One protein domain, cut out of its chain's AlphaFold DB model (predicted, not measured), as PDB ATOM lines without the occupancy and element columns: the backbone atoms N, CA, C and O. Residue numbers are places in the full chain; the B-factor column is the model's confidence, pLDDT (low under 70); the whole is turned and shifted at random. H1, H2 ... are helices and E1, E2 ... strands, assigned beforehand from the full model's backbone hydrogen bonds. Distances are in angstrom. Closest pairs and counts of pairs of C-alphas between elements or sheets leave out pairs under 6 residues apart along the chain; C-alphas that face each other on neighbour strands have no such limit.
ATOM      1  N   LYS A   3      24.765 115.191  31.531       95.00
ATOM      2  CA  LYS A   3      24.866 116.501  30.887       95.00
ATOM      3  C   LYS A   3      26.046 116.528  29.932       95.00
ATOM      4  O   LYS A   3      27.145 116.114  30.302       95.00
ATOM      5  N   ILE A   4      25.809 117.044  28.736       96.25
ATOM      6  CA  ILE A   4      26.831 117.353  27.748       96.25
ATOM      7  C   ILE A   4      26.883 118.868  27.588       96.25
ATOM      8  O   ILE A   4      25.852 119.511  27.391       96.25
ATOM      9  N   LEU A   5      28.084 119.426  27.681       96.56
ATOM     10  CA  LEU A   5      28.348 120.831  27.391       96.56
ATOM     11  C   LEU A   5      29.324 120.907  26.221       96.56
ATOM     12  O   LEU A   5      30.412 120.335  26.286       96.56
ATOM     13  N   ILE A   6      28.925 121.634  25.184       96.50
ATOM     14  CA  ILE A   6      29.796 122.064  24.095       96.50
ATOM     15  C   ILE A   6      30.118 123.537  24.347       96.50
ATOM     16  O   ILE A   6      29.216 124.364  24.501       96.50
ATOM     17  N   ARG A   7      31.401 123.862  24.466       95.44
ATOM     18  CA  ARG A   7      31.860 125.214  24.782       95.44
ATOM     19  C   ARG A   7      32.894 125.669  23.777       95.44
ATOM     20  O   ARG A   7      33.933 125.028  23.657       95.44
ATOM     21  N   ASP A   8      32.640 126.786  23.114       95.06
ATOM     22  CA  ASP A   8      33.665 127.444  22.308       95.06
ATOM     23  C   ASP A   8      34.796 127.939  23.216       95.06
ATOM     24  O   ASP A   8      34.555 128.405  24.332       95.06
ATOM     25  N   TYR A   9      36.034 127.870  22.739       92.38
ATOM     26  CA  TYR A   9      37.166 128.518  23.387       92.38
ATOM     27  C   TYR A   9      37.947 129.359  22.392       92.38
ATOM     28  O   TYR A   9      38.131 128.996  21.226       92.38
ATOM     29  N   TYR A  10      38.486 130.458  22.907       90.44
ATOM     30  CA  TYR A  10      39.579 131.172  22.278       90.44
ATOM     31  C   TYR A  10      40.789 131.200  23.203       90.44
ATOM     32  O   TYR A  10      40.737 131.697  24.330       90.44
ATOM     33  N   TYR A  11      41.910 130.702  22.703       87.19
ATOM     34  CA  TYR A  11      43.204 130.823  23.349       87.19
ATOM     35  C   TYR A  11      44.083 131.779  22.548       87.19
ATOM     36  O   TYR A  11      44.225 131.643  21.338       87.19
ATOM     37  N   SER A  12      44.731 132.723  23.226       90.31
ATOM     38  CA  SER A  12      45.813 133.504  22.629       90.31
ATOM     39  C   SER A  12      47.031 133.521  23.536       90.31
ATOM     40  O   SER A  12      46.937 133.641  24.761       90.31
ATOM     41  N   CYS A  13      48.196 133.380  22.915       87.12
ATOM     42  CA  CYS A  13      49.476 133.488  23.587       87.12
ATOM     43  C   CYS A  13      49.668 134.926  24.082       87.12
ATOM     44  O   CYS A  13      49.294 135.881  23.404       87.12
ATOM     45  N   SER A  14      50.271 135.103  25.261       85.12
ATOM     46  CA  SER A  14      50.417 136.430  25.886       85.12
ATOM     47  C   SER A  14      51.247 137.424  25.061       85.12
ATOM     48  O   SER A  14      51.161 138.627  25.285       85.12
ATOM     49  N   ASP A  15      52.057 136.929  24.126       86.88
ATOM     50  CA  ASP A  15      52.854 137.707  23.175       86.88
ATOM     51  C   ASP A  15      52.153 137.921  21.817       86.88
ATOM     52  O   ASP A  15      52.717 138.554  20.924       86.88
ATOM     53  N   GLY A  16      50.931 137.400  21.654       83.94
ATOM     54  CA  GLY A  16      50.118 137.505  20.445       83.94
ATOM     55  C   GLY A  16      50.658 136.730  19.242       83.94
ATOM     56  O   GLY A  16      50.148 136.913  18.137       83.94
ATOM     57  N   CYS A  17      51.685 135.888  19.409       88.69
ATOM     58  CA  CYS A  17      52.279 135.162  18.281       88.69
ATOM     59  C   CYS A  17      51.448 133.951  17.836       88.69
ATOM     60  O   CYS A  17      51.621 133.458  16.720       88.69
ATOM     61  N   CYS A  18      50.541 133.493  18.699       85.44
ATOM     62  CA  CYS A  18      49.633 132.394  18.434       85.44
ATOM     63  C   CYS A  18      48.235 132.674  18.971       85.44
ATOM     64  O   CYS A  18      48.054 133.276  20.031       85.44
ATOM     65  N   SER A  19      47.258 132.189  18.217       88.62
ATOM     66  CA  SER A  19      45.851 132.190  18.570       88.62
ATOM     67  C   SER A  19      45.224 130.885  18.097       88.62
ATOM     68  O   SER A  19      45.536 130.421  16.997       88.62
ATOM     69  N   GLU A  20      44.341 130.314  18.898       89.50
ATOM     70  CA  GLU A  20      43.653 129.064  18.616       89.50
ATOM     71  C   GLU A  20      42.181 129.207  18.986       89.50
ATOM     72  O   GLU A  20      41.846 129.757  20.034       89.50
ATOM     73  N   TYR A  21      41.319 128.714  18.105       91.88
ATOM     74  CA  TYR A  21      39.887 128.600  18.332       91.88
ATOM     75  C   TYR A  21      39.507 127.131  18.237       91.88
ATOM     76  O   TYR A  21      40.078 126.392  17.427       91.88
ATOM     77  N   GLY A  22      38.517 126.735  19.018       93.94
ATOM     78  CA  GLY A  22      37.930 125.413  18.922       93.94
ATOM     79  C   GLY A  22      36.769 125.254  19.883       93.94
ATOM     80  O   GLY A  22      36.252 126.224  20.433       93.94
ATOM     81  N   THR A  23      36.391 124.005  20.102       96.00
ATOM     82  CA  THR A  23      35.323 123.596  21.007       96.00
ATOM     83  C   THR A  23      35.843 122.579  22.010       96.00
ATOM     84  O   THR A  23      36.587 121.653  21.683       96.00
ATOM     85  N   GLU A  24      35.431 122.732  23.257       96.50
ATOM     86  CA  GLU A  24      35.620 121.768  24.329       96.50
ATOM     87  C   GLU A  24      34.322 120.990  24.537       96.50
ATOM     88  O   GLU A  24      33.239 121.575  24.631       96.50
ATOM     89  N   LEU A  25      34.431 119.665  24.635       96.62
ATOM     90  CA  LEU A  25      33.309 118.787  24.943       96.62
ATOM     91  C   LEU A  25      33.446 118.257  26.367       96.62
ATOM     92  O   LEU A  25      34.406 117.548  26.686       96.62
ATOM     93  N   PHE A  26      32.454 118.542  27.201       97.00
ATOM     94  CA  PHE A  26      32.369 118.034  28.564       97.00
ATOM     95  C   PHE A  26      31.216 117.048  28.704       97.00
ATOM     96  O   PHE A  26      30.132 117.268  28.162       97.00
ATOM     97  N   VAL A  27      31.426 115.998  29.495       95.75
ATOM     98  CA  VAL A  27      30.376 115.072  29.931       95.75
ATOM     99  C   VAL A  27      30.394 115.037  31.450       95.75
ATOM    100  O   VAL A  27      31.400 114.667  32.045       95.75
ATOM    101  N   ASN A  28      29.284 115.422  32.082       96.25
ATOM    102  CA  ASN A  28      29.166 115.496  33.542       96.25
ATOM    103  C   ASN A  28      30.326 116.275  34.194       96.25
ATOM    104  O   ASN A  28      30.941 115.794  35.138       96.25
ATOM    105  N   GLU A  29      30.619 117.467  33.666       95.94
ATOM    106  CA  GLU A  29      31.689 118.370  34.134       95.94
ATOM    107  C   GLU A  29      33.130 117.879  33.872       95.94
ATOM    108  O   GLU A  29      34.080 118.622  34.120       95.94
ATOM    109  N   GLU A  30      33.321 116.686  33.300       97.25
ATOM    110  CA  GLU A  30      34.638 116.177  32.904       97.25
ATOM    111  C   GLU A  30      34.943 116.506  31.436       97.25
ATOM    112  O   GLU A  30      34.140 116.221  30.545       97.25
ATOM    113  N   LEU A  31      36.119 117.090  31.171       96.19
ATOM    114  CA  LEU A  31      36.593 117.364  29.812       96.19
ATOM    115  C   LEU A  31      36.916 116.046  29.098       96.19
ATOM    116  O   LEU A  31      37.846 115.337  29.481       96.19
ATOM    117  N   VAL A  32      36.177 115.750  28.031       96.44
ATOM    118  CA  VAL A  32      36.389 114.560  27.196       96.44
ATOM    119  C   VAL A  32      37.417 114.836  26.103       96.44
ATOM    120  O   VAL A  32      38.207 113.958  25.757       96.44
ATOM    121  N   GLY A  33      37.432 116.056  25.565       95.56
ATOM    122  CA  GLY A  33      38.400 116.448  24.552       95.56
ATOM    123  C   GLY A  33      38.176 117.846  23.996       95.56
ATOM    124  O   GLY A  33      37.150 118.480  24.251       95.56
ATOM    125  N   THR A  34      39.162 118.288  23.221       95.50
ATOM    126  CA  THR A  34      39.125 119.520  22.438       95.50
ATOM    127  C   THR A  34      39.079 119.177  20.955       95.50
ATOM    128  O   THR A  34      39.740 118.243  20.488       95.50
ATOM    129  N   PHE A  35      38.265 119.913  20.212       94.81
ATOM    130  CA  PHE A  35      38.001 119.691  18.799       94.81
ATOM    131  C   PHE A  35      38.058 121.021  18.055       94.81
ATOM    132  O   PHE A  35      37.899 122.086  18.646       94.81
ATOM    133  N   THR A  36      38.296 120.969  16.746       92.94
ATOM    134  CA  THR A  36      38.243 122.176  15.910       92.94
ATOM    135  C   THR A  36      36.827 122.735  15.834       92.94
ATOM    136  O   THR A  36      36.650 123.945  15.857       92.94
ATOM    137  N   ASP A  37      35.840 121.847  15.733       90.81
ATOM    138  CA  ASP A  37      34.424 122.179  15.686       90.81
ATOM    139  C   ASP A  37      33.617 120.952  16.142       90.81
ATOM    140  O   ASP A  37      33.976 119.814  15.805       90.81
ATOM    141  N   VAL A  38      32.552 121.172  16.908       93.19
ATOM    142  CA  VAL A  38      31.615 120.134  17.349       93.19
ATOM    143  C   VAL A  38      30.221 120.569  16.939       93.19
ATOM    144  O   VAL A  38      29.650 121.496  17.503       93.19
ATOM    145  N   ASP A  39      29.652 119.837  15.987       92.38
ATOM    146  CA  ASP A  39      28.291 120.063  15.517       92.38
ATOM    147  C   ASP A  39      27.273 119.540  16.550       92.38
ATOM    148  O   ASP A  39      27.170 118.332  16.800       92.38
ATOM    149  N   GLU A  40      26.524 120.464  17.161       93.00
ATOM    150  CA  GLU A  40      25.491 120.167  18.160       93.00
ATOM    151  C   GLU A  40      24.427 119.193  17.624       93.00
ATOM    152  O   GLU A  40      24.014 118.274  18.340       93.00
ATOM    153  N   ASP A  41      24.011 119.345  16.363       94.06
ATOM    154  CA  ASP A  41      22.969 118.514  15.761       94.06
ATOM    155  C   ASP A  41      23.460 117.077  15.575       94.06
ATOM    156  O   ASP A  41      22.701 116.125  15.775       94.06
ATOM    157  N   VAL A  42      24.740 116.880  15.241       94.88
ATOM    158  CA  VAL A  42      25.333 115.535  15.157       94.88
ATOM    159  C   VAL A  42      25.317 114.850  16.524       94.88
ATOM    160  O   VAL A  42      24.917 113.686  16.620       94.88
ATOM    161  N   VAL A  43      25.710 115.564  17.582       94.25
ATOM    162  CA  VAL A  43      25.720 115.033  18.955       94.25
ATOM    163  C   VAL A  43      24.301 114.691  19.409       94.25
ATOM    164  O   VAL A  43      24.059 113.578  19.881       94.25
ATOM    165  N   ARG A  44      23.348 115.602  19.201       94.69
ATOM    166  CA  ARG A  44      21.930 115.404  19.524       94.69
ATOM    167  C   ARG A  44      21.349 114.184  18.807       94.69
ATOM    168  O   ARG A  44      20.821 113.290  19.466       94.69
ATOM    169  N   ASN A  45      21.511 114.102  17.485       96.25
ATOM    170  CA  ASN A  45      20.989 112.996  16.673       96.25
ATOM    171  C   ASN A  45      21.583 111.639  17.085       96.25
ATOM    172  O   ASN A  45      20.880 110.629  17.078       96.25
ATOM    173  N   LEU A  46      22.870 111.599  17.450       95.75
ATOM    174  CA  LEU A  46      23.516 110.378  17.933       95.75
ATOM    175  C   LEU A  46      22.876 109.890  19.238       95.75
ATOM    176  O   LEU A  46      22.588 108.704  19.377       95.75
ATOM    177  N   LEU A  47      22.659 110.794  20.192       94.56
ATOM    178  CA  LEU A  47      22.113 110.447  21.504       94.56
ATOM    179  C   LEU A  47      20.645 110.022  21.414       94.56
ATOM    180  O   LEU A  47      20.255 109.048  22.057       94.56
ATOM    181  N   GLU A  48      19.865 110.691  20.562       94.62
ATOM    182  CA  GLU A  48      18.492 110.291  20.240       94.62
ATOM    183  C   GLU A  48      18.449 108.904  19.582       94.62
ATOM    184  O   GLU A  48      17.653 108.054  19.980       94.62
ATOM    185  N   ALA A  49      19.338 108.625  18.623       97.50
ATOM    186  CA  ALA A  49      19.419 107.313  17.974       97.50
ATOM    187  C   ALA A  49      19.813 106.179  18.940       97.50
ATOM    188  O   ALA A  49      19.500 105.015  18.686       97.50
ATOM    189  N   LEU A  50      20.503 106.512  20.032       95.94
ATOM    190  CA  LEU A  50      20.899 105.581  21.087       95.94
ATOM    191  C   LEU A  50      19.873 105.478  22.231       95.94
ATOM    192  O   LEU A  50      20.118 104.709  23.160       95.94
ATOM    193  N   ASP A  51      18.754 106.211  22.168       95.06
ATOM    194  CA  ASP A  51      17.725 106.289  23.221       95.06
ATOM    195  C   ASP A  51      18.318 106.651  24.601       95.06
ATOM    196  O   ASP A  51      17.949 106.112  25.646       95.06
ATOM    197  N   VAL A  52      19.310 107.549  24.600       93.69
ATOM    198  CA  VAL A  52      19.950 108.055  25.819       93.69
ATOM    199  C   VAL A  52      19.236 109.333  26.245       93.69
ATOM    200  O   VAL A  52      19.051 110.238  25.443       93.69
ATOM    201  N   GLU A  53      18.867 109.441  27.521       91.50
ATOM    202  CA  GLU A  53      18.339 110.683  28.097       91.50
ATOM    203  C   GLU A  53      19.496 111.608  28.518       91.50
ATOM    204  O   GLU A  53      20.359 111.223  29.319       91.50
ATOM    205  N   PHE A  54      19.523 112.834  27.985       91.56
ATOM    206  CA  PHE A  54      20.594 113.808  28.216       91.56
ATOM    207  C   PHE A  54      20.082 115.251  28.250       91.56
ATOM    208  O   PHE A  54      19.056 115.591  27.664       91.56
ATOM    209  N   GLU A  55      20.861 116.111  28.900       94.12
ATOM    210  CA  GLU A  55      20.807 117.563  28.740       94.12
ATOM    211  C   GLU A  55      21.978 117.997  27.850       94.12
ATOM    212  O   GLU A  55      23.118 117.625  28.128       94.12
ATOM    213  N   LEU A  56      21.704 118.755  26.785       93.38
ATOM    214  CA  LEU A  56      22.720 119.317  25.894       93.38
ATOM    215  C   LEU A  56      22.689 120.837  25.983       93.38
ATOM    216  O   LEU A  56      21.639 121.452  25.788       93.38
ATOM    217  N   GLU A  57      23.842 121.421  26.280       93.38
ATOM    218  CA  GLU A  57      24.048 122.863  26.352       93.38
ATOM    219  C   GLU A  57      25.166 123.271  25.391       93.38
ATOM    220  O   GLU A  57      26.202 122.607  25.321       93.38
ATOM    221  N   TYR A  58      24.954 124.380  24.685       90.75
ATOM    222  CA  TYR A  58      25.966 125.019  23.853       90.75
ATOM    223  C   TYR A  58      26.284 126.405  24.412       90.75
ATOM    224  O   TYR A  58      25.374 127.187  24.703       90.75
ATOM    225  N   THR A  59      27.570 126.723  24.545       91.44
ATOM    226  CA  THR A  59      28.036 128.035  25.008       91.44
ATOM    227  C   THR A  59      29.003 128.653  24.012       91.44
ATOM    228  O   THR A  59      30.018 128.055  23.664       91.44
ATOM    229  N   TYR A  60      28.674 129.871  23.585       82.31
ATOM    230  CA  TYR A  60      29.527 130.697  22.739       82.31
ATOM    231  C   TYR A  60      30.415 131.568  23.624       82.31
ATOM    232  O   TYR A  60      29.902 132.336  24.446       82.31
TER     233      TYR A  60
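This is residues 3 to 60 of the 64 residues of an uncharacterized protein of Paenibacillus illinoisensis (UniProt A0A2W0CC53). A long, narrow, twisted sheet of four strands has one helix, H1, over one face at the edge strand E4, and its other face is bare. Residues 13 to 18, between E1 and E2, stick out. The 58 printed residues, mixed in class, run E1, E2, E3, H1, E4; the mixed sheet's order is E3, E2, E1, E4. This loose rod has radius of gyration 13.5 A and spans 47 by 19 by 16 A.

Find C-alpha 3 at (24.866, 116.501, 30.887), where E1 runs 28.2 A to residue 12. E2 is residues 19 to 27, 25.7 A; then come E3, 30 to 35, H1, 40 to 49, and E4, 54 to 59, ending at (28.036, 128.035, 25.008).

Hairpins E1-E2 and E2-E3 make a meander, each strand antiparallel to the one before: see N 7 and O 24, 2.9 A, and N 25 and O 33, 3.0 A. E4 is parallel to E1: N 6 and O 57, 2.9 A. E3, H1, E4 form a split strand-helix-strand unit, E2 and E1 between, its crossover right-handed. H1, every O i to N i+4 pair within hydrogen-bond range, is on the sheet, height 10.2 A, over E4; C-alphas 40 and 58 are closest, 7.5 A.

C-alphas 15 and 51 are farthest apart, 47.1 A. The printed part has no cut, no long link, and no printed residue under pLDDT 70.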